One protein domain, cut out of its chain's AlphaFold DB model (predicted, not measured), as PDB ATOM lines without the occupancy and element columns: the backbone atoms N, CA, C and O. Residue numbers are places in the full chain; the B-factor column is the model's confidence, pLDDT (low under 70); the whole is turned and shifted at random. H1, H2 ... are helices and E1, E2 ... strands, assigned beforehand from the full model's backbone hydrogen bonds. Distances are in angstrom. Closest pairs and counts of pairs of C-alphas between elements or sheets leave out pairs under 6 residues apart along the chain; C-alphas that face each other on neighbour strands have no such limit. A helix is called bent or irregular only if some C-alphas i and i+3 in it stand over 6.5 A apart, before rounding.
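This is residues 52 to 180 of the 592 residues of an uncharacterized protein of Polyangium sp. SDU3-1 (UniProt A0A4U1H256). A twisted sheet of three strands, E1, E2 and E5, has the hairpin E3 and E4 packed beside E5 on one side and, past E1, a cluster of helices H1 and H3 with the short H2 at H1's far end. The small hairpin E6 and E7 is far out at the helix end, and residues 154 to 165 lead back from it. The printed part has 129 residues with three named helices and seven named strands, in the order E1 E2 E3 E4 E5 H1 H2 E6 E7 H3, class mixed; the sheet runs E1, E2, E5, antiparallel. It is compact, with a radius of gyration of the C-alphas of 15.8 A and spans of 41 by 34 by 28 A.

Find C-alpha 52 at (-15.135, 4.410, -36.221); from there E1, residues 52 to 58, runs 20.0 A. E2, residues 64 to 71, runs 22.2 A. Next come E3, residues 80 to 84, and E4, residues 89 to 93. E5, residues 107 to 113, runs 19.2 A. H1, residues 116 to 132, starts at C-alpha 116 (-9.302, -15.089, -44.998) and runs 24.3 A. Then follow H2, residues 134 to 140, E6, residues 146 to 148, and E7, residues 151 to 153. H3, residues 166 to 174, ends at C-alpha 174 (-4.183, 0.858, -51.836).

Begin at the hairpin E1 and E2, where N 55 and O 68 are 2.8 A apart, within hydrogen-bond range. E2 and E5 are antiparallel at 155 degrees, with N 67 and O 110 at 2.8 A. In the hairpin E3 and E4, N 83 and O 90 are 2.7 A apart; the closest C-alphas of E4 and E5, Arg 93 and Phe 108, are 5.0 A apart. H1 only grazes the sheet with residues 116 to 122. With residues 123 to 130 alone, H1 touches H3 at a steep tilt of 45 degrees, closest C-alphas Val 130 and Ile 166, 5.7 A. With residues 128 to 129 alone, it touches H2, closest C-alphas Val 129 and Leu 137, 6.7 A. H2 is irregular, with C-alphas 135 and 138 7.4 A apart. In the hairpin E6 and E7, N 153 and O 146 are 2.8 A apart; both strands are apart from H1. Every O i to N i+4 pair is within range in H1 and H3; H2 has 0 of 3, and 2 of 4 O i to N i+3 pairs.

The C-alphas farthest apart, Ser 61 and Ser 151, are 44.6 A apart. The printed part has no cut. The links E4 to E5 and E7 to H3 are long. Near the end, residues 178 to 179 pair antiparallel with residues 55 to 56 of E1. Mean pLDDT of the printed part is 85.4; look for values under 70 at residue 62, residues 140 to 145 and residues 156 to 162.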
ATOM      1  N   GLU A  52     -14.868   3.669 -34.985       87.69
ATOM      2  CA  GLU A  52     -15.135   4.410 -36.221       87.69
ATOM      3  C   GLU A  52     -14.689   3.611 -37.444       87.69
ATOM      4  O   GLU A  52     -15.411   3.515 -38.438       87.69
ATOM      5  N   ARG A  53     -13.498   3.009 -37.364       88.62
ATOM      6  CA  ARG A  53     -12.938   2.178 -38.431       88.62
ATOM      7  C   ARG A  53     -12.233   0.967 -37.850       88.62
ATOM      8  O   ARG A  53     -11.394   1.096 -36.966       88.62
ATOM      9  N   LEU A  54     -12.554  -0.202 -38.389       92.62
ATOM     10  CA  LEU A  54     -11.865  -1.451 -38.099       92.62
ATOM     11  C   LEU A  54     -11.187  -1.919 -39.383       92.62
ATOM     12  O   LEU A  54     -11.859  -2.139 -40.387       92.62
ATOM     13  N   LEU A  55      -9.866  -2.034 -39.372       94.12
ATOM     14  CA  LEU A  55      -9.059  -2.423 -40.521       94.12
ATOM     15  C   LEU A  55      -8.296  -3.702 -40.195       94.12
ATOM     16  O   LEU A  55      -7.903  -3.936 -39.053       94.12
ATOM     17  N   VAL A  56      -8.052  -4.516 -41.214       94.88
ATOM     18  CA  VAL A  56      -7.151  -5.663 -41.121       94.88
ATOM     19  C   VAL A  56      -6.081  -5.546 -42.196       94.88
ATOM     20  O   VAL A  56      -6.385  -5.429 -43.383       94.88
ATOM     21  N   GLU A  57      -4.823  -5.604 -41.775       94.75
ATOM     22  CA  GLU A  57      -3.645  -5.566 -42.637       94.75
ATOM     23  C   GLU A  57      -2.960  -6.946 -42.634       94.75
ATOM     24  O   GLU A  57      -2.393  -7.355 -41.617       94.75
ATOM     25  N   PRO A  58      -3.028  -7.721 -43.732       92.56
ATOM     26  CA  PRO A  58      -2.366  -9.021 -43.808       92.56
ATOM     27  C   PRO A  58      -0.846  -8.898 -43.640       92.56
ATOM     28  O   PRO A  58      -0.202  -8.139 -44.363       92.56
ATOM     29  N   LEU A  59      -0.252  -9.689 -42.741       90.94
ATOM     30  CA  LEU A  59       1.192  -9.655 -42.509       90.94
ATOM     31  C   LEU A  59       1.953 -10.531 -43.528       90.94
ATOM     32  O   LEU A  59       1.440 -11.565 -43.969       90.94
ATOM     33  N   PRO A  60       3.215 -10.190 -43.870       84.31
ATOM     34  CA  PRO A  60       3.985 -10.897 -44.901       84.31
ATOM     35  C   PRO A  60       4.224 -12.393 -44.641       84.31
ATOM     36  O   PRO A  60       4.444 -13.149 -45.584       84.31
ATOM     37  N   SER A  61       4.187 -12.841 -43.381       75.56
ATOM     38  CA  SER A  61       4.416 -14.242 -42.990       75.56
ATOM     39  C   SER A  61       3.248 -15.188 -43.309       75.56
ATOM     40  O   SER A  61       3.340 -16.383 -43.037       75.56
ATOM     41  N   GLY A  62       2.159 -14.685 -43.903       66.75
ATOM     42  CA  GLY A  62       1.095 -15.479 -44.526       66.75
ATOM     43  C   GLY A  62       0.031 -16.051 -43.584       66.75
ATOM     44  O   GLY A  62      -1.066 -16.331 -44.056       66.75
ATOM     45  N   GLY A  63       0.308 -16.188 -42.283       82.81
ATOM     46  CA  GLY A  63      -0.638 -16.754 -41.302       82.81
ATOM     47  C   GLY A  63      -1.390 -15.736 -40.441       82.81
ATOM     48  O   GLY A  63      -2.483 -16.028 -39.965       82.81
ATOM     49  N   ASN A  64      -0.837 -14.533 -40.280       91.75
ATOM     50  CA  ASN A  64      -1.345 -13.540 -39.333       91.75
ATOM     51  C   ASN A  64      -1.734 -12.245 -40.046       91.75
ATOM     52  O   ASN A  64      -1.304 -11.969 -41.170       91.75
ATOM     53  N   ALA A  65      -2.511 -11.421 -39.359       94.25
ATOM     54  CA  ALA A  65      -2.834 -10.067 -39.766       94.25
ATOM     55  C   ALA A  65      -2.759  -9.114 -38.568       94.25
ATOM     56  O   ALA A  65      -2.881  -9.534 -37.417       94.25
ATOM     57  N   LEU A  66      -2.547  -7.832 -38.847       95.31
ATOM     58  CA  LEU A  66      -2.671  -6.761 -37.873       95.31
ATOM     59  C   LEU A  66      -4.103  -6.223 -37.921       95.31
ATOM     60  O   LEU A  66      -4.553  -5.729 -38.953       95.31
ATOM     61  N   LEU A  67      -4.824  -6.349 -36.815       95.94
ATOM     62  CA  LEU A  67      -6.095  -5.680 -36.578       95.94
ATOM     63  C   LEU A  67      -5.810  -4.254 -36.107       95.94
ATOM     64  O   LEU A  67      -5.014  -4.082 -35.189       95.94
ATOM     65  N   LEU A  68      -6.475  -3.267 -36.697       96.06
ATOM     66  CA  LEU A  68      -6.403  -1.856 -36.317       96.06
ATOM     67  C   LEU A  68      -7.823  -1.349 -36.056       96.06
ATOM     68  O   LEU A  68      -8.677  -1.403 -36.937       96.06
ATOM     69  N   ALA A  69      -8.089  -0.865 -34.851       95.25
ATOM     70  CA  ALA A  69      -9.373  -0.330 -34.428       95.25
ATOM     71  C   ALA A  69      -9.214   1.149 -34.068       95.25
ATOM     72  O   ALA A  69      -8.692   1.496 -33.009       95.25
ATOM     73  N   HIS A  70      -9.688   2.019 -34.952       94.06
ATOM     74  CA  HIS A  70      -9.776   3.454 -34.715       94.06
ATOM     75  C   HIS A  70     -10.996   3.727 -33.835       94.06
ATOM     76  O   HIS A  70     -12.139   3.567 -34.275       94.06
ATOM     77  N   MET A  71     -10.751   4.096 -32.582       92.69
ATOM     78  CA  MET A  71     -11.798   4.398 -31.610       92.69
ATOM     79  C   MET A  71     -12.321   5.819 -31.808       92.69
ATOM     80  O   MET A  71     -11.549   6.736 -32.081       92.69
ATOM     81  N   ALA A  72     -13.620   6.020 -31.588       89.81
ATOM     82  CA  ALA A  72     -14.181   7.363 -31.517       89.81
ATOM     83  C   ALA A  72     -13.514   8.168 -30.393       89.81
ATOM     84  O   ALA A  72     -13.233   7.643 -29.307       89.81
ATOM     85  N   SER A  73     -13.260   9.449 -30.658       87.44
ATOM     86  CA  SER A  73     -12.584  10.340 -29.710       87.44
ATOM     87  C   SER A  73     -13.391  10.563 -28.419       87.44
ATOM     88  O   SER A  73     -14.608  10.405 -28.388       87.44
ATOM     89  N   GLY A  74     -12.720  10.940 -27.324       83.69
ATOM     90  CA  GLY A  74     -13.386  11.295 -26.060       83.69
ATOM     91  C   GLY A  74     -13.858  10.112 -25.204       83.69
ATOM     92  O   GLY A  74     -14.384  10.319 -24.111       83.69
ATOM     93  N   GLN A  75     -13.629   8.874 -25.646       86.06
ATOM     94  CA  GLN A  75     -13.929   7.681 -24.860       86.06
ATOM     95  C   GLN A  75     -12.851   7.414 -23.802       86.06
ATOM     96  O   GLN A  75     -11.660   7.370 -24.099       86.06
ATOM     97  N   ASN A  76     -13.269   7.158 -22.561       85.81
ATOM     98  CA  ASN A  76     -12.366   6.690 -21.509       85.81
ATOM     99  C   ASN A  76     -12.189   5.166 -21.622       85.81
ATOM    100  O   ASN A  76     -13.035   4.401 -21.146       85.81
ATOM    101  N   LEU A  77     -11.124   4.734 -22.301       89.31
ATOM    102  CA  LEU A  77     -10.780   3.328 -22.519       89.31
ATOM    103  C   LEU A  77      -9.469   2.973 -21.804       89.31
ATOM    104  O   LEU A  77      -8.566   3.808 -21.737       89.31
ATOM    105  N   PRO A  78      -9.331   1.746 -21.270       90.56
ATOM    106  CA  PRO A  78      -8.036   1.278 -20.796       90.56
ATOM    107  C   PRO A  78      -7.082   1.102 -21.986       90.56
ATOM    108  O   PRO A  78      -7.513   0.707 -23.063       90.56
ATOM    109  N   GLU A  79      -5.778   1.309 -21.771       91.50
ATOM    110  CA  GLU A  79      -4.742   1.117 -22.810       91.50
ATOM    111  C   GLU A  79      -4.723  -0.306 -23.384       91.50
ATOM    112  O   GLU A  79      -4.173  -0.537 -24.457       91.50
ATOM    113  N   ARG A  80      -5.275  -1.280 -22.645       93.75
ATOM    114  CA  ARG A  80      -5.361  -2.688 -23.033       93.75
ATOM    115  C   ARG A  80      -6.666  -3.309 -22.562       93.75
ATOM    116  O   ARG A  80      -7.062  -3.114 -21.411       93.75
ATOM    117  N   PHE A  81      -7.280  -4.114 -23.418       93.38
ATOM    118  CA  PHE A  81      -8.407  -4.969 -23.055       93.38
ATOM    119  C   PHE A  81      -8.497  -6.181 -23.983       93.38
ATOM    120  O   PHE A  81      -7.994  -6.173 -25.105       93.38
ATOM    121  N   ASP A  82      -9.131  -7.239 -23.488       92.81
ATOM    122  CA  ASP A  82      -9.239  -8.500 -24.209       92.81
ATOM    123  C   ASP A  82     -10.498  -8.542 -25.085       92.81
ATOM    124  O   ASP A  82     -11.573  -8.094 -24.680       92.81
ATOM    125  N   LEU A  83     -10.346  -9.141 -26.262       92.81
ATOM    126  CA  LEU A  83     -11.396  -9.532 -27.189       92.81
ATOM    127  C   LEU A  83     -11.523 -11.059 -27.185       92.81
ATOM    128  O   LEU A  83     -10.521 -11.768 -27.276       92.81
ATOM    129  N   ASP A  84     -12.746 -11.567 -27.091       90.81
ATOM    130  CA  ASP A  84     -13.082 -12.989 -27.196       90.81
ATOM    131  C   ASP A  84     -13.587 -13.293 -28.617       90.81
ATOM    132  O   ASP A  84     -14.755 -13.053 -28.948       90.81
ATOM    133  N   LEU A  85     -12.668 -13.748 -29.476       89.69
ATOM    134  CA  LEU A  85     -12.907 -14.067 -30.885       89.69
ATOM    135  C   LEU A  85     -13.073 -15.585 -31.087       89.69
ATOM    136  O   LEU A  85     -12.966 -16.376 -30.152       89.69
ATOM    137  N   GLU A  86     -13.355 -16.012 -32.317       85.88
ATOM    138  CA  GLU A  86     -13.554 -17.436 -32.639       85.88
ATOM    139  C   GLU A  86     -12.260 -18.242 -32.542       85.88
ATOM    140  O   GLU A  86     -12.274 -19.400 -32.127       85.88
ATOM    141  N   GLU A  87     -11.149 -17.604 -32.889       83.94
ATOM    142  CA  GLU A  87      -9.798 -18.155 -32.892       83.94
ATOM    143  C   GLU A  87      -9.177 -18.151 -31.487       83.94
ATOM    144  O   GLU A  87      -8.206 -18.857 -31.216       83.94
ATOM    145  N   GLY A  88      -9.771 -17.392 -30.565       87.50
ATOM    146  CA  GLY A  88      -9.357 -17.308 -29.176       87.50
ATOM    147  C   GLY A  88      -9.346 -15.881 -28.652       87.50
ATOM    148  O   GLY A  88      -9.856 -14.938 -29.259       87.50
ATOM    149  N   ARG A  89      -8.754 -15.729 -27.469       91.38
ATOM    150  CA  ARG A  89      -8.640 -14.434 -26.811       91.38
ATOM    151  C   ARG A  89      -7.465 -13.641 -27.373       91.38
ATOM    152  O   ARG A  89      -6.346 -14.147 -27.409       91.38
ATOM    153  N   VAL A  90      -7.715 -12.383 -27.715       93.44
ATOM    154  CA  VAL A  90      -6.724 -11.446 -28.253       93.44
ATOM    155  C   VAL A  90      -6.716 -10.181 -27.405       93.44
ATOM    156  O   VAL A  90      -7.775  -9.672 -27.063       93.44
ATOM    157  N   THR A  91      -5.544  -9.645 -27.073       94.81
ATOM    158  CA  THR A  91      -5.448  -8.367 -26.353       94.81
ATOM    159  C   THR A  91      -5.290  -7.225 -27.345       94.81
ATOM    160  O   THR A  91      -4.265  -7.128 -28.022       94.81
ATOM    161  N   LEU A  92      -6.285  -6.345 -27.380       95.12
ATOM    162  CA  LEU A  92      -6.239  -5.094 -28.117       95.12
ATOM    163  C   LEU A  92      -5.484  -4.035 -27.291       95.12
ATOM    164  O   LEU A  92      -5.663  -3.974 -26.069       95.12
ATOM    165  N   ARG A  93      -4.614  -3.239 -27.926       96.38
ATOM    166  CA  ARG A  93      -3.661  -2.348 -27.234       96.38
ATOM    167  C   ARG A  93      -3.417  -1.009 -27.930       96.38
ATOM    168  O   ARG A  93      -3.373  -0.974 -29.150       96.38
ATOM    169  N   ASP A  94      -3.192   0.028 -27.130       96.38
ATOM    170  CA  ASP A  94      -2.816   1.401 -27.522       96.38
ATOM    171  C   ASP A  94      -1.610   1.865 -26.658       96.38
ATOM    172  O   ASP A  94      -1.666   2.836 -25.895       96.38
ATOM    173  N   ASP A  95      -0.540   1.053 -26.651       96.06
ATOM    174  CA  ASP A  95       0.650   1.165 -25.787       96.06
ATOM    175  C   ASP A  95       2.003   1.282 -26.534       96.06
ATOM    176  O   ASP A  95       3.070   1.214 -25.913       96.06
ATOM    177  N   GLY A  96       1.976   1.481 -27.852       95.00
ATOM    178  CA  GLY A  96       3.119   1.637 -28.756       95.00
ATOM    179  C   GLY A  96       3.908   0.351 -29.005       95.00
ATOM    180  O   GLY A  96       5.110   0.404 -29.278       95.00
ATOM    181  N   GLN A  97       3.293  -0.818 -28.812       92.62
ATOM    182  CA  GLN A  97       3.954  -2.119 -28.934       92.62
ATOM    183  C   GLN A  97       3.126  -3.119 -29.749       92.62
ATOM    184  O   GLN A  97       1.917  -2.999 -29.889       92.62
ATOM    185  N   GLN A  98       3.789  -4.178 -30.231       87.56
ATOM    186  CA  GLN A  98       3.168  -5.334 -30.909       87.56
ATOM    187  C   GLN A  98       2.222  -4.972 -32.071       87.56
ATOM    188  O   GLN A  98       1.189  -5.611 -32.251       87.56
ATOM    189  N   GLY A  99       2.613  -3.984 -32.880       88.50
ATOM    190  CA  GLY A  99       1.845  -3.524 -34.039       88.50
ATOM    191  C   GLY A  99       1.100  -2.211 -33.811       88.50
ATOM    192  O   GLY A  99       0.639  -1.626 -34.782       88.50
ATOM    193  N   ASP A 100       1.044  -1.716 -32.572       94.50
ATOM    194  CA  ASP A 100       0.593  -0.355 -32.301       94.50
ATOM    195  C   ASP A 100       1.732   0.632 -32.590       94.50
ATOM    196  O   ASP A 100       2.816   0.534 -32.006       94.50
ATOM    197  N   GLU A 101       1.496   1.556 -33.522       94.19
ATOM    198  CA  GLU A 101       2.491   2.525 -33.979       94.19
ATOM    199  C   GLU A 101       2.755   3.613 -32.933       94.19
ATOM    200  O   GLU A 101       3.890   4.090 -32.810       94.19
ATOM    201  N   ARG A 102       1.731   4.018 -32.168       95.62
ATOM    202  CA  ARG A 102       1.831   5.144 -31.240       95.62
ATOM    203  C   ARG A 102       0.869   4.994 -30.066       95.62
ATOM    204  O   ARG A 102      -0.323   5.193 -30.198       95.62
ATOM    205  N   ALA A 103       1.449   4.877 -28.875       94.31
ATOM    206  CA  ALA A 103       0.688   4.842 -27.633       94.31
ATOM    207  C   ALA A 103      -0.227   6.067 -27.433       94.31
ATOM    208  O   ALA A 103       0.220   7.221 -27.537       94.31
ATOM    209  N   ARG A 104      -1.447   5.790 -26.971       92.81
ATOM    210  CA  ARG A 104      -2.499   6.736 -26.576       92.81
ATOM    211  C   ARG A 104      -2.956   7.655 -27.702       92.81
ATOM    212  O   ARG A 104      -3.215   8.838 -27.452       92.81
ATOM    213  N   ASP A 105      -3.019   7.151 -28.926       94.38
ATOM    214  CA  ASP A 105      -3.554   7.907 -30.059       94.38
ATOM    215  C   ASP A 105      -4.983   7.494 -30.455       94.38
ATOM    216  O   ASP A 105      -5.591   8.139 -31.312       94.38
ATOM    217  N   GLY A 106      -5.554   6.496 -29.767       92.81
ATOM    218  CA  GLY A 106      -6.896   5.983 -30.029       92.81
ATOM    219  C   GLY A 106      -6.957   4.957 -31.163       92.81
ATOM    220  O   GLY A 106      -8.054   4.492 -31.486       92.81
ATOM    221  N   VAL A 107      -5.818   4.580 -31.753       95.44
ATOM    222  CA  VAL A 107      -5.701   3.486 -32.717       95.44
ATOM    223  C   VAL A 107      -5.208   2.248 -31.992       95.44
ATOM    224  O   VAL A 107      -4.025   2.004 -31.803       95.44
ATOM    225  N   PHE A 108      -6.156   1.414 -31.598       96.94
ATOM    226  CA  PHE A 108      -5.828   0.175 -30.927       96.94
ATOM    227  C   PHE A 108      -5.430  -0.901 -31.938       96.94
ATOM    228  O   PHE A 108      -6.070  -1.034 -32.981       96.94
ATOM    229  N   SER A 109      -4.445  -1.734 -31.616       97.06
ATOM    230  CA  SER A 109      -4.011  -2.823 -32.490       97.06
ATOM    231  C   SER A 109      -3.966  -4.188 -31.810       97.06
ATOM    232  O   SER A 109      -3.930  -4.294 -30.581       97.06
ATOM    233  N   ALA A 110      -3.973  -5.250 -32.616       95.81
ATOM    234  CA  ALA A 110      -3.611  -6.595 -32.184       95.81
ATOM    235  C   ALA A 110      -3.165  -7.473 -33.358       95.81
ATOM    236  O   ALA A 110      -3.664  -7.335 -34.472       95.81
ATOM    237  N   ILE A 111      -2.279  -8.436 -33.099       93.62
ATOM    238  CA  ILE A 111      -1.970  -9.497 -34.064       93.62
ATOM    239  C   ILE A 111      -3.011 -10.605 -33.908       93.62
ATOM    240  O   ILE A 111      -3.182 -11.146 -32.816       93.62
ATOM    241  N   ILE A 112      -3.678 -10.942 -35.006       93.25
ATOM    242  CA  ILE A 112      -4.695 -11.991 -35.078       93.25
ATOM    243  C   ILE A 112      -4.324 -13.033 -36.132       93.25
ATOM    244  O   ILE A 112      -3.553 -12.749 -37.056       93.25
ATOM    245  N   ASP A 113      -4.908 -14.223 -36.019       92.06
ATOM    246  CA  ASP A 113      -4.932 -15.180 -37.124       92.06
ATOM    247  C   ASP A 113      -5.674 -14.551 -38.306       92.06
ATOM    248  O   ASP A 113      -6.671 -13.847 -38.136       92.06
ATOM    249  N   ARG A 114      -5.168 -14.758 -39.522       89.69
ATOM    250  CA  ARG A 114      -5.711 -14.088 -40.707       89.69
ATOM    251  C   ARG A 114      -7.126 -14.604 -41.042       89.69
ATOM    252  O   ARG A 114      -7.257 -15.762 -41.449       89.69
ATOM    253  N   PRO A 115      -8.178 -13.758 -41.006       87.19
ATOM    254  CA  PRO A 115      -9.551 -14.208 -41.234       87.19
ATOM    255  C   PRO A 115      -9.893 -14.208 -42.737       87.19
ATOM    256  O   PRO A 115     -10.674 -13.384 -43.209       87.19
ATOM    257  N   GLU A 116      -9.287 -15.114 -43.517       86.81
ATOM    258  CA  GLU A 116      -9.302 -15.089 -44.998       86.81
ATOM    259  C   GLU A 116     -10.695 -14.892 -45.621       86.81
ATOM    260  O   GLU A 116     -10.860 -14.017 -46.469       86.81
ATOM    261  N   GLY A 117     -11.707 -15.648 -45.175       83.50
ATOM    262  CA  GLY A 117     -13.068 -15.536 -45.718       83.50
ATOM    263  C   GLY A 117     -13.690 -14.155 -45.491       83.50
ATOM    264  O   GLY A 117     -14.225 -13.552 -46.419       83.50
ATOM    265  N   LEU A 118     -13.538 -13.606 -44.281       85.56
ATOM    266  CA  LEU A 118     -14.003 -12.257 -43.952       85.56
ATOM    267  C   LEU A 118     -13.276 -11.192 -44.783       85.56
ATOM    268  O   LEU A 118     -13.897 -10.223 -45.222       85.56
ATOM    269  N   LEU A 119     -11.966 -11.352 -44.995       87.56
ATOM    270  CA  LEU A 119     -11.165 -10.402 -45.768       87.56
ATOM    271  C   LEU A 119     -11.528 -10.408 -47.247       87.56
ATOM    272  O   LEU A 119     -11.584  -9.339 -47.853       87.56
ATOM    273  N   GLU A 120     -11.789 -11.578 -47.829       87.69
ATOM    274  CA  GLU A 120     -12.232 -11.694 -49.217       87.69
ATOM    275  C   GLU A 120     -13.588 -11.003 -49.423       87.69
ATOM    276  O   GLU A 120     -13.732 -10.164 -50.320       87.69
ATOM    277  N   GLU A 121     -14.556 -11.283 -48.547       84.81
ATOM    278  CA  GLU A 121     -15.886 -10.669 -48.592       84.81
ATOM    279  C   GLU A 121     -15.825  -9.153 -48.378       84.81
ATOM    280  O   GLU A 121     -16.379  -8.390 -49.177       84.81
ATOM    281  N   SER A 122     -15.093  -8.705 -47.354       87.50
ATOM    282  CA  SER A 122     -14.937  -7.282 -47.037       87.50
ATOM    283  C   SER A 122     -14.240  -6.533 -48.173       87.50
ATOM    284  O   SER A 122     -14.730  -5.501 -48.629       87.50
ATOM    285  N   ARG A 123     -13.145  -7.078 -48.719       90.38
ATOM    286  CA  ARG A 123     -12.422  -6.471 -49.847       90.38
ATOM    287  C   ARG A 123     -13.304  -6.361 -51.087       90.38
ATOM    288  O   ARG A 123     -13.281  -5.322 -51.750       90.38
ATOM    289  N   SER A 124     -14.070  -7.405 -51.407       88.25
ATOM    290  CA  SER A 124     -14.996  -7.405 -52.545       88.25
ATOM    291  C   SER A 124     -16.089  -6.347 -52.372       88.25
ATOM    292  O   SER A 124     -16.322  -5.536 -53.274       88.25
ATOM    293  N   PHE A 125     -16.709  -6.290 -51.190       85.50
ATOM    294  CA  PHE A 125     -17.735  -5.301 -50.873       85.50
ATOM    295  C   PHE A 125     -17.198  -3.869 -50.947       85.50
ATOM    296  O   PHE A 125     -17.745  -3.053 -51.689       85.50
ATOM    297  N   VAL A 126     -16.094  -3.573 -50.256       87.44
ATOM    298  CA  VAL A 126     -15.480  -2.235 -50.249       87.44
ATOM    299  C   VAL A 126     -15.055  -1.823 -51.662       87.44
ATOM    300  O   VAL A 126     -15.300  -0.691 -52.072       87.44
ATOM    301  N   SER A 127     -14.508  -2.743 -52.463       89.38
ATOM    302  CA  SER A 127     -14.158  -2.462 -53.865       89.38
ATOM    303  C   SER A 127     -15.386  -2.117 -54.714       89.38
ATOM    304  O   SER A 127     -15.331  -1.217 -55.553       89.38
ATOM    305  N   ASN A 128     -16.514  -2.801 -54.494       87.12
ATOM    306  CA  ASN A 128     -17.770  -2.479 -55.167       87.12
ATOM    307  C   ASN A 128     -18.305  -1.111 -54.730       87.12
ATOM    308  O   ASN A 128     -18.689  -0.332 -55.598       87.12
ATOM    309  N   VAL A 129     -18.268  -0.791 -53.432       84.50
ATOM    310  CA  VAL A 129     -18.639   0.530 -52.889       84.50
ATOM    311  C   VAL A 129     -17.813   1.642 -53.538       84.50
ATOM    312  O   VAL A 129     -18.376   2.603 -54.065       84.50
ATOM    313  N   VAL A 130     -16.485   1.487 -53.573       87.12
ATOM    314  CA  VAL A 130     -15.572   2.455 -54.200       87.12
ATOM    315  C   VAL A 130     -15.884   2.630 -55.688       87.12
ATOM    316  O   VAL A 130     -15.810   3.743 -56.204       87.12
ATOM    317  N   ARG A 131     -16.281   1.554 -56.380       88.69
ATOM    318  CA  ARG A 131     -16.646   1.595 -57.801       88.69
ATOM    319  C   ARG A 131     -17.974   2.309 -58.061       88.69
ATOM    320  O   ARG A 131     -18.064   3.048 -59.034       88.69
ATOM    321  N   VAL A 132     -19.013   2.035 -57.267       84.00
ATOM    322  CA  VAL A 132     -20.372   2.544 -57.541       84.00
ATOM    323  C   VAL A 132     -20.616   3.953 -57.002       84.00
ATOM    324  O   VAL A 132     -21.521   4.634 -57.482       84.00
ATOM    325  N   GLY A 133     -19.816   4.413 -56.039       81.88
ATOM    326  CA  GLY A 133     -19.995   5.737 -55.450       81.88
ATOM    327  C   GLY A 133     -21.170   5.816 -54.458       81.88
ATOM    328  O   GLY A 133     -21.915   4.848 -54.288       81.88
ATOM    329  N   PRO A 134     -21.402   6.980 -53.821       73.12
ATOM    330  CA  PRO A 134     -22.441   7.134 -52.798       73.12
ATOM    331  C   PRO A 134     -23.854   6.960 -53.370       73.12
ATOM    332  O   PRO A 134     -24.750   6.468 -52.696       73.12
ATOM    333  N   THR A 135     -24.046   7.326 -54.639       75.12
ATOM    334  CA  THR A 135     -25.331   7.240 -55.347       75.12
ATOM    335  C   THR A 135     -25.674   5.827 -55.820       75.12
ATOM    336  O   THR A 135     -26.778   5.606 -56.305       75.12
ATOM    337  N   GLY A 136     -24.736   4.879 -55.729       76.00
ATOM    338  CA  GLY A 136     -24.930   3.484 -56.126       76.00
ATOM    339  C   GLY A 136     -25.078   2.511 -54.955       76.00
ATOM    340  O   GLY A 136     -25.172   1.309 -55.193       76.00
ATOM    341  N   LEU A 137     -25.088   2.998 -53.707       74.69
ATOM    342  CA  LEU A 137     -25.167   2.150 -52.509       74.69
ATOM    343  C   LEU A 137     -26.472   1.354 -52.439       74.69
ATOM    344  O   LEU A 137     -26.436   0.169 -52.117       74.69
ATOM    345  N   ASP A 138     -27.593   1.954 -52.838       72.06
ATOM    346  CA  ASP A 138     -28.890   1.271 -52.881       72.06
ATOM    347  C   ASP A 138     -28.864   0.039 -53.802       72.06
ATOM    348  O   ASP A 138     -29.484  -0.980 -53.508       72.06
ATOM    349  N   ALA A 139     -28.083   0.081 -54.891       72.44
ATOM    350  CA  ALA A 139     -27.924  -1.061 -55.791       72.44
ATOM    351  C   ALA A 139     -27.154  -2.222 -55.130       72.44
ATOM    352  O   ALA A 139     -27.413  -3.386 -55.437       72.44
ATOM    353  N   LEU A 140     -26.236  -1.916 -54.206       69.94
ATOM    354  CA  LEU A 140     -25.508  -2.910 -53.410       69.94
ATOM    355  C   LEU A 140     -26.346  -3.458 -52.247       69.94
ATOM    356  O   LEU A 140     -26.089  -4.569 -51.793       69.94
ATOM    357  N   ALA A 141     -27.352  -2.704 -51.800       62.84
ATOM    358  CA  ALA A 141     -28.305  -3.093 -50.762       62.84
ATOM    359  C   ALA A 141     -29.533  -3.857 -51.304       62.84
ATOM    360  O   ALA A 141     -30.460  -4.155 -50.552       62.84
ATOM    361  N   THR A 142     -29.575  -4.156 -52.610       53.12
ATOM    362  CA  THR A 142     -30.750  -4.755 -53.263       53.12
ATOM    363  C   THR A 142     -31.209  -6.042 -52.567       53.12
ATOM    364  O   THR A 142     -30.487  -7.035 -52.513       53.12
ATOM    365  N   GLY A 143     -32.444  -6.021 -52.047       52.38
ATOM    366  CA  GLY A 143     -33.083  -7.156 -51.370       52.38
ATOM    367  C   GLY A 143     -32.994  -7.161 -49.840       52.38
ATOM    368  O   GLY A 143     -33.331  -8.182 -49.239       52.38
ATOM    369  N   ARG A 144     -32.550  -6.068 -49.200       60.09
ATOM    370  CA  ARG A 144     -32.475  -5.974 -47.736       60.09
ATOM    371  C   ARG A 144     -32.742  -4.547 -47.241       60.09
ATOM    372  O   ARG A 144     -32.002  -3.630 -47.576       60.09
ATOM    373  N   GLU A 145     -33.789  -4.379 -46.439       68.19
ATOM    374  CA  GLU A 145     -34.078  -3.145 -45.698       68.19
ATOM    375  C   GLU A 145     -32.943  -2.870 -44.694       68.19
ATOM    376  O   GLU A 145     -32.451  -3.806 -44.059       68.19
ATOM    377  N   THR A 146     -32.486  -1.623 -44.548       71.06
ATOM    378  CA  THR A 146     -31.495  -1.257 -43.515       71.06
ATOM    379  C   THR A 146     -32.188  -0.649 -42.307       71.06
ATOM    380  O   THR A 146     -33.184   0.046 -42.458       71.06
ATOM    381  N   PHE A 147     -31.662  -0.878 -41.104       75.19
ATOM    382  CA  PHE A 147     -32.278  -0.397 -39.867       75.19
ATOM    383  C   PHE A 147     -31.305   0.429 -39.031       75.19
ATOM    384  O   PHE A 147     -30.157   0.032 -38.830       75.19
ATOM    385  N   GLU A 148     -31.800   1.533 -38.476       72.31
ATOM    386  CA  GLU A 148     -31.143   2.288 -37.411       72.31
ATOM    387  C   GLU A 148     -32.019   2.217 -36.156       72.31
ATOM    388  O   GLU A 148     -33.177   2.650 -36.133       72.31
ATOM    389  N   GLY A 149     -31.500   1.573 -35.108       78.62
ATOM    390  CA  GLY A 149     -32.301   1.216 -33.941       78.62
ATOM    391  C   GLY A 149     -33.470   0.303 -34.327       78.62
ATOM    392  O   GLY A 149     -33.267  -0.870 -34.626       78.62
ATOM    393  N   ARG A 150     -34.697   0.832 -34.285       80.00
ATOM    394  CA  ARG A 150     -35.942   0.116 -34.636       80.00
ATOM    395  C   ARG A 150     -36.641   0.661 -35.883       80.00
ATOM    396  O   ARG A 150     -37.699   0.151 -36.237       80.00
ATOM    397  N   SER A 151     -36.069   1.675 -36.522       80.06
ATOM    398  CA  SER A 151     -36.638   2.311 -37.709       80.06
ATOM    399  C   SER A 151     -35.935   1.793 -38.950       80.06
ATOM    400  O   SER A 151     -34.712   1.642 -38.950       80.06
ATOM    401  N   GLU A 152     -36.694   1.546 -40.007       81.31
ATOM    402  CA  GLU A 152     -36.108   1.320 -41.322       81.31
ATOM    403  C   GLU A 152     -35.538   2.638 -41.871       81.31
ATOM    404  O   GLU A 152     -36.166   3.696 -41.777       81.31
ATOM    405  N   VAL A 153     -34.334   2.573 -42.432       77.31
ATOM    406  CA  VAL A 153     -33.592   3.687 -43.027       77.31
ATOM    407  C   VAL A 153     -33.075   3.287 -44.408       77.31
ATOM    408  O   VAL A 153     -33.029   2.108 -44.750       77.31
ATOM    409  N   ARG A 154     -32.653   4.267 -45.214       74.12
ATOM    410  CA  ARG A 154     -31.977   4.002 -46.495       74.12
ATOM    411  C   ARG A 154     -30.558   3.481 -46.287       74.12
ATOM    412  O   ARG A 154     -29.911   3.815 -45.292       74.12
ATOM    413  N   ALA A 155     -30.055   2.747 -47.276       70.44
ATOM    414  CA  ALA A 155     -28.699   2.228 -47.252       70.44
ATOM    415  C   ALA A 155     -27.673   3.367 -47.156       70.44
ATOM    416  O   ALA A 155     -27.724   4.359 -47.886       70.44
ATOM    417  N   SER A 156     -26.709   3.215 -46.252       69.56
ATOM    418  CA  SER A 156     -25.625   4.171 -46.034       69.56
ATOM    419  C   SER A 156     -24.340   3.435 -45.666       69.56
ATOM    420  O   SER A 156     -24.379   2.291 -45.220       69.56
ATOM    421  N   LEU A 157     -23.182   4.082 -45.826       67.94
ATOM    422  CA  LEU A 157     -21.898   3.486 -45.428       67.94
ATOM    423  C   LEU A 157     -21.864   3.152 -43.927       67.94
ATOM    424  O   LEU A 157     -21.415   2.069 -43.551       67.94
ATOM    425  N   GLY A 158     -22.444   4.022 -43.093       67.00
ATOM    426  CA  GLY A 158     -22.609   3.779 -41.659       67.00
ATOM    427  C   GLY A 158     -23.454   2.536 -41.360       67.00
ATOM    428  O   GLY A 158     -23.076   1.742 -40.502       67.00
ATOM    429  N   ALA A 159     -24.524   2.288 -42.128       63.84
ATOM    430  CA  ALA A 159     -25.339   1.076 -41.989       63.84
ATOM    431  C   ALA A 159     -24.548  -0.221 -42.267       63.84
ATOM    432  O   ALA A 159     -24.890  -1.281 -41.744       63.84
ATOM    433  N   PHE A 160     -23.455  -0.142 -43.035       66.44
ATOM    434  CA  PHE A 160     -22.548  -1.265 -43.299       66.44
ATOM    435  C   PHE A 160     -21.358  -1.341 -42.331       66.44
ATOM    436  O   PHE A 160     -20.472  -2.180 -42.513       66.44
ATOM    437  N   GLY A 161     -21.320  -0.488 -41.302       63.34
ATOM    438  CA  GLY A 161     -20.206  -0.404 -40.356       63.34
ATOM    439  C   GLY A 161     -18.965   0.302 -40.912       63.34
ATOM    440  O   GLY A 161     -17.899   0.191 -40.318       63.34
ATOM    441  N   ALA A 162     -19.087   1.019 -42.033       66.06
ATOM    442  CA  ALA A 162     -18.017   1.827 -42.608       66.06
ATOM    443  C   ALA A 162     -18.279   3.312 -42.324       66.06
ATOM    444  O   ALA A 162     -18.927   3.996 -43.118       66.06
ATOM    445  N   ASN A 163     -17.756   3.842 -41.216       70.25
ATOM    446  CA  ASN A 163     -17.754   5.290 -40.984       70.25
ATOM    447  C   ASN A 163     -16.556   5.939 -41.701       70.25
ATOM    448  O   ASN A 163     -15.627   6.443 -41.077       70.25
ATOM    449  N   ALA A 164     -16.532   5.825 -43.030       76.25
ATOM    450  CA  ALA A 164     -15.434   6.279 -43.876       76.25
ATOM    451  C   ALA A 164     -15.962   6.858 -45.188       76.25
ATOM    452  O   ALA A 164     -16.919   6.353 -45.781       76.25
ATOM    453  N   SER A 165     -15.307   7.899 -45.685       83.38
ATOM    454  CA  SER A 165     -15.514   8.397 -47.039       83.38
ATOM    455  C   SER A 165     -14.997   7.395 -48.075       83.38
ATOM    456  O   SER A 165     -14.108   6.582 -47.828       83.38
ATOM    457  N   ILE A 166     -15.507   7.489 -49.303       83.31
ATOM    458  CA  ILE A 166     -15.033   6.645 -50.414       83.31
ATOM    459  C   ILE A 166     -13.541   6.853 -50.699       83.31
ATOM    460  O   ILE A 166     -12.853   5.917 -51.107       83.31
ATOM    461  N   LEU A 167     -13.036   8.069 -50.481       86.50
ATOM    462  CA  LEU A 167     -11.620   8.377 -50.646       86.50
ATOM    463  C   LEU A 167     -10.763   7.635 -49.618       86.50
ATOM    464  O   LEU A 167      -9.735   7.079 -50.002       86.50
ATOM    465  N   GLU A 168     -11.209   7.577 -48.362       88.94
ATOM    466  CA  GLU A 168     -10.546   6.813 -47.299       88.94
ATOM    467  C   GLU A 168     -10.567   5.318 -47.606       88.94
ATOM    468  O   GLU A 168      -9.503   4.716 -47.683       88.94
ATOM    469  N   LEU A 169     -11.732   4.750 -47.941       87.94
ATOM    470  CA  LEU A 169     -11.847   3.335 -48.331       87.94
ATOM    471  C   LEU A 169     -10.920   2.978 -49.503       87.94
ATOM    472  O   LEU A 169     -10.297   1.918 -49.535       87.94
ATOM    473  N   SER A 170     -10.821   3.872 -50.489       90.06
ATOM    474  CA  SER A 170      -9.925   3.701 -51.630       90.06
ATOM    475  C   SER A 170      -8.447   3.794 -51.232       90.06
ATOM    476  O   SER A 170      -7.620   3.122 -51.846       90.06
ATOM    477  N   SER A 171      -8.106   4.624 -50.241       92.88
ATOM    478  CA  SER A 171      -6.744   4.728 -49.705       92.88
ATOM    479  C   SER A 171      -6.358   3.481 -48.928       92.88
ATOM    480  O   SER A 171      -5.330   2.886 -49.243       92.88
ATOM    481  N   ASP A 172      -7.223   3.029 -48.018       92.25
ATOM    482  CA  ASP A 172      -7.000   1.839 -47.195       92.25
ATOM    483  C   ASP A 172      -6.685   0.628 -48.092       92.25
ATOM    484  O   ASP A 172      -5.646  -0.019 -47.944       92.25
ATOM    485  N   LEU A 173      -7.502   0.397 -49.132       91.62
ATOM    486  CA  LEU A 173      -7.273  -0.695 -50.084       91.62
ATOM    487  C   LEU A 173      -5.941  -0.581 -50.844       91.62
ATOM    488  O   LEU A 173      -5.324  -1.608 -51.138       91.62
ATOM    489  N   ARG A 174      -5.489   0.636 -51.182       93.06
ATOM    490  CA  ARG A 174      -4.183   0.858 -51.836       93.06
ATOM    491  C   ARG A 174      -3.015   0.580 -50.894       93.06
ATOM    492  O   ARG A 174      -1.980   0.108 -51.353       93.06
ATOM    493  N   GLU A 175      -3.196   0.852 -49.608       92.12
ATOM    494  CA  GLU A 175      -2.224   0.575 -48.546       92.12
ATOM    495  C   GLU A 175      -2.224  -0.901 -48.115       92.12
ATOM    496  O   GLU A 175      -1.416  -1.305 -47.290       92.12
ATOM    497  N   GLY A 176      -3.102  -1.733 -48.687       91.06
ATOM    498  CA  GLY A 176      -3.232  -3.143 -48.315       91.06
ATOM    499  C   GLY A 176      -4.048  -3.375 -47.040       91.06
ATOM    500  O   GLY A 176      -4.204  -4.526 -46.625       91.06
ATOM    501  N   ARG A 177      -4.624  -2.313 -46.470       94.00
ATOM    502  CA  ARG A 177      -5.523  -2.342 -45.314       94.00
ATOM    503  C   ARG A 177      -6.943  -2.609 -45.796       94.00
ATOM    504  O   ARG A 177      -7.454  -1.950 -46.698       94.00
ATOM    505  N   ILE A 178      -7.586  -3.620 -45.231       93.31
ATOM    506  CA  ILE A 178      -8.933  -4.032 -45.627       93.31
ATOM    507  C   ILE A 178      -9.901  -3.570 -44.539       93.31
ATOM    508  O   ILE A 178      -9.839  -4.108 -43.432       93.31
ATOM    509  N   PRO A 179     -10.803  -2.614 -44.824       91.69
ATOM    510  CA  PRO A 179     -11.857  -2.257 -43.885       91.69
ATOM    511  C   PRO A 179     -12.770  -3.450 -43.619       91.69
ATOM    512  O   PRO A 179     -13.319  -4.034 -44.554       91.69
ATOM    513  N   VAL A 180     -12.930  -3.803 -42.346       88.62
ATOM    514  CA  VAL A 180     -13.917  -4.779 -41.895       88.62
ATOM    515  C   VAL A 180     -15.273  -4.102 -41.944       88.62
ATOM    516  O   VAL A 180     -15.528  -3.115 -41.259       88.62
TER     517      VAL A 180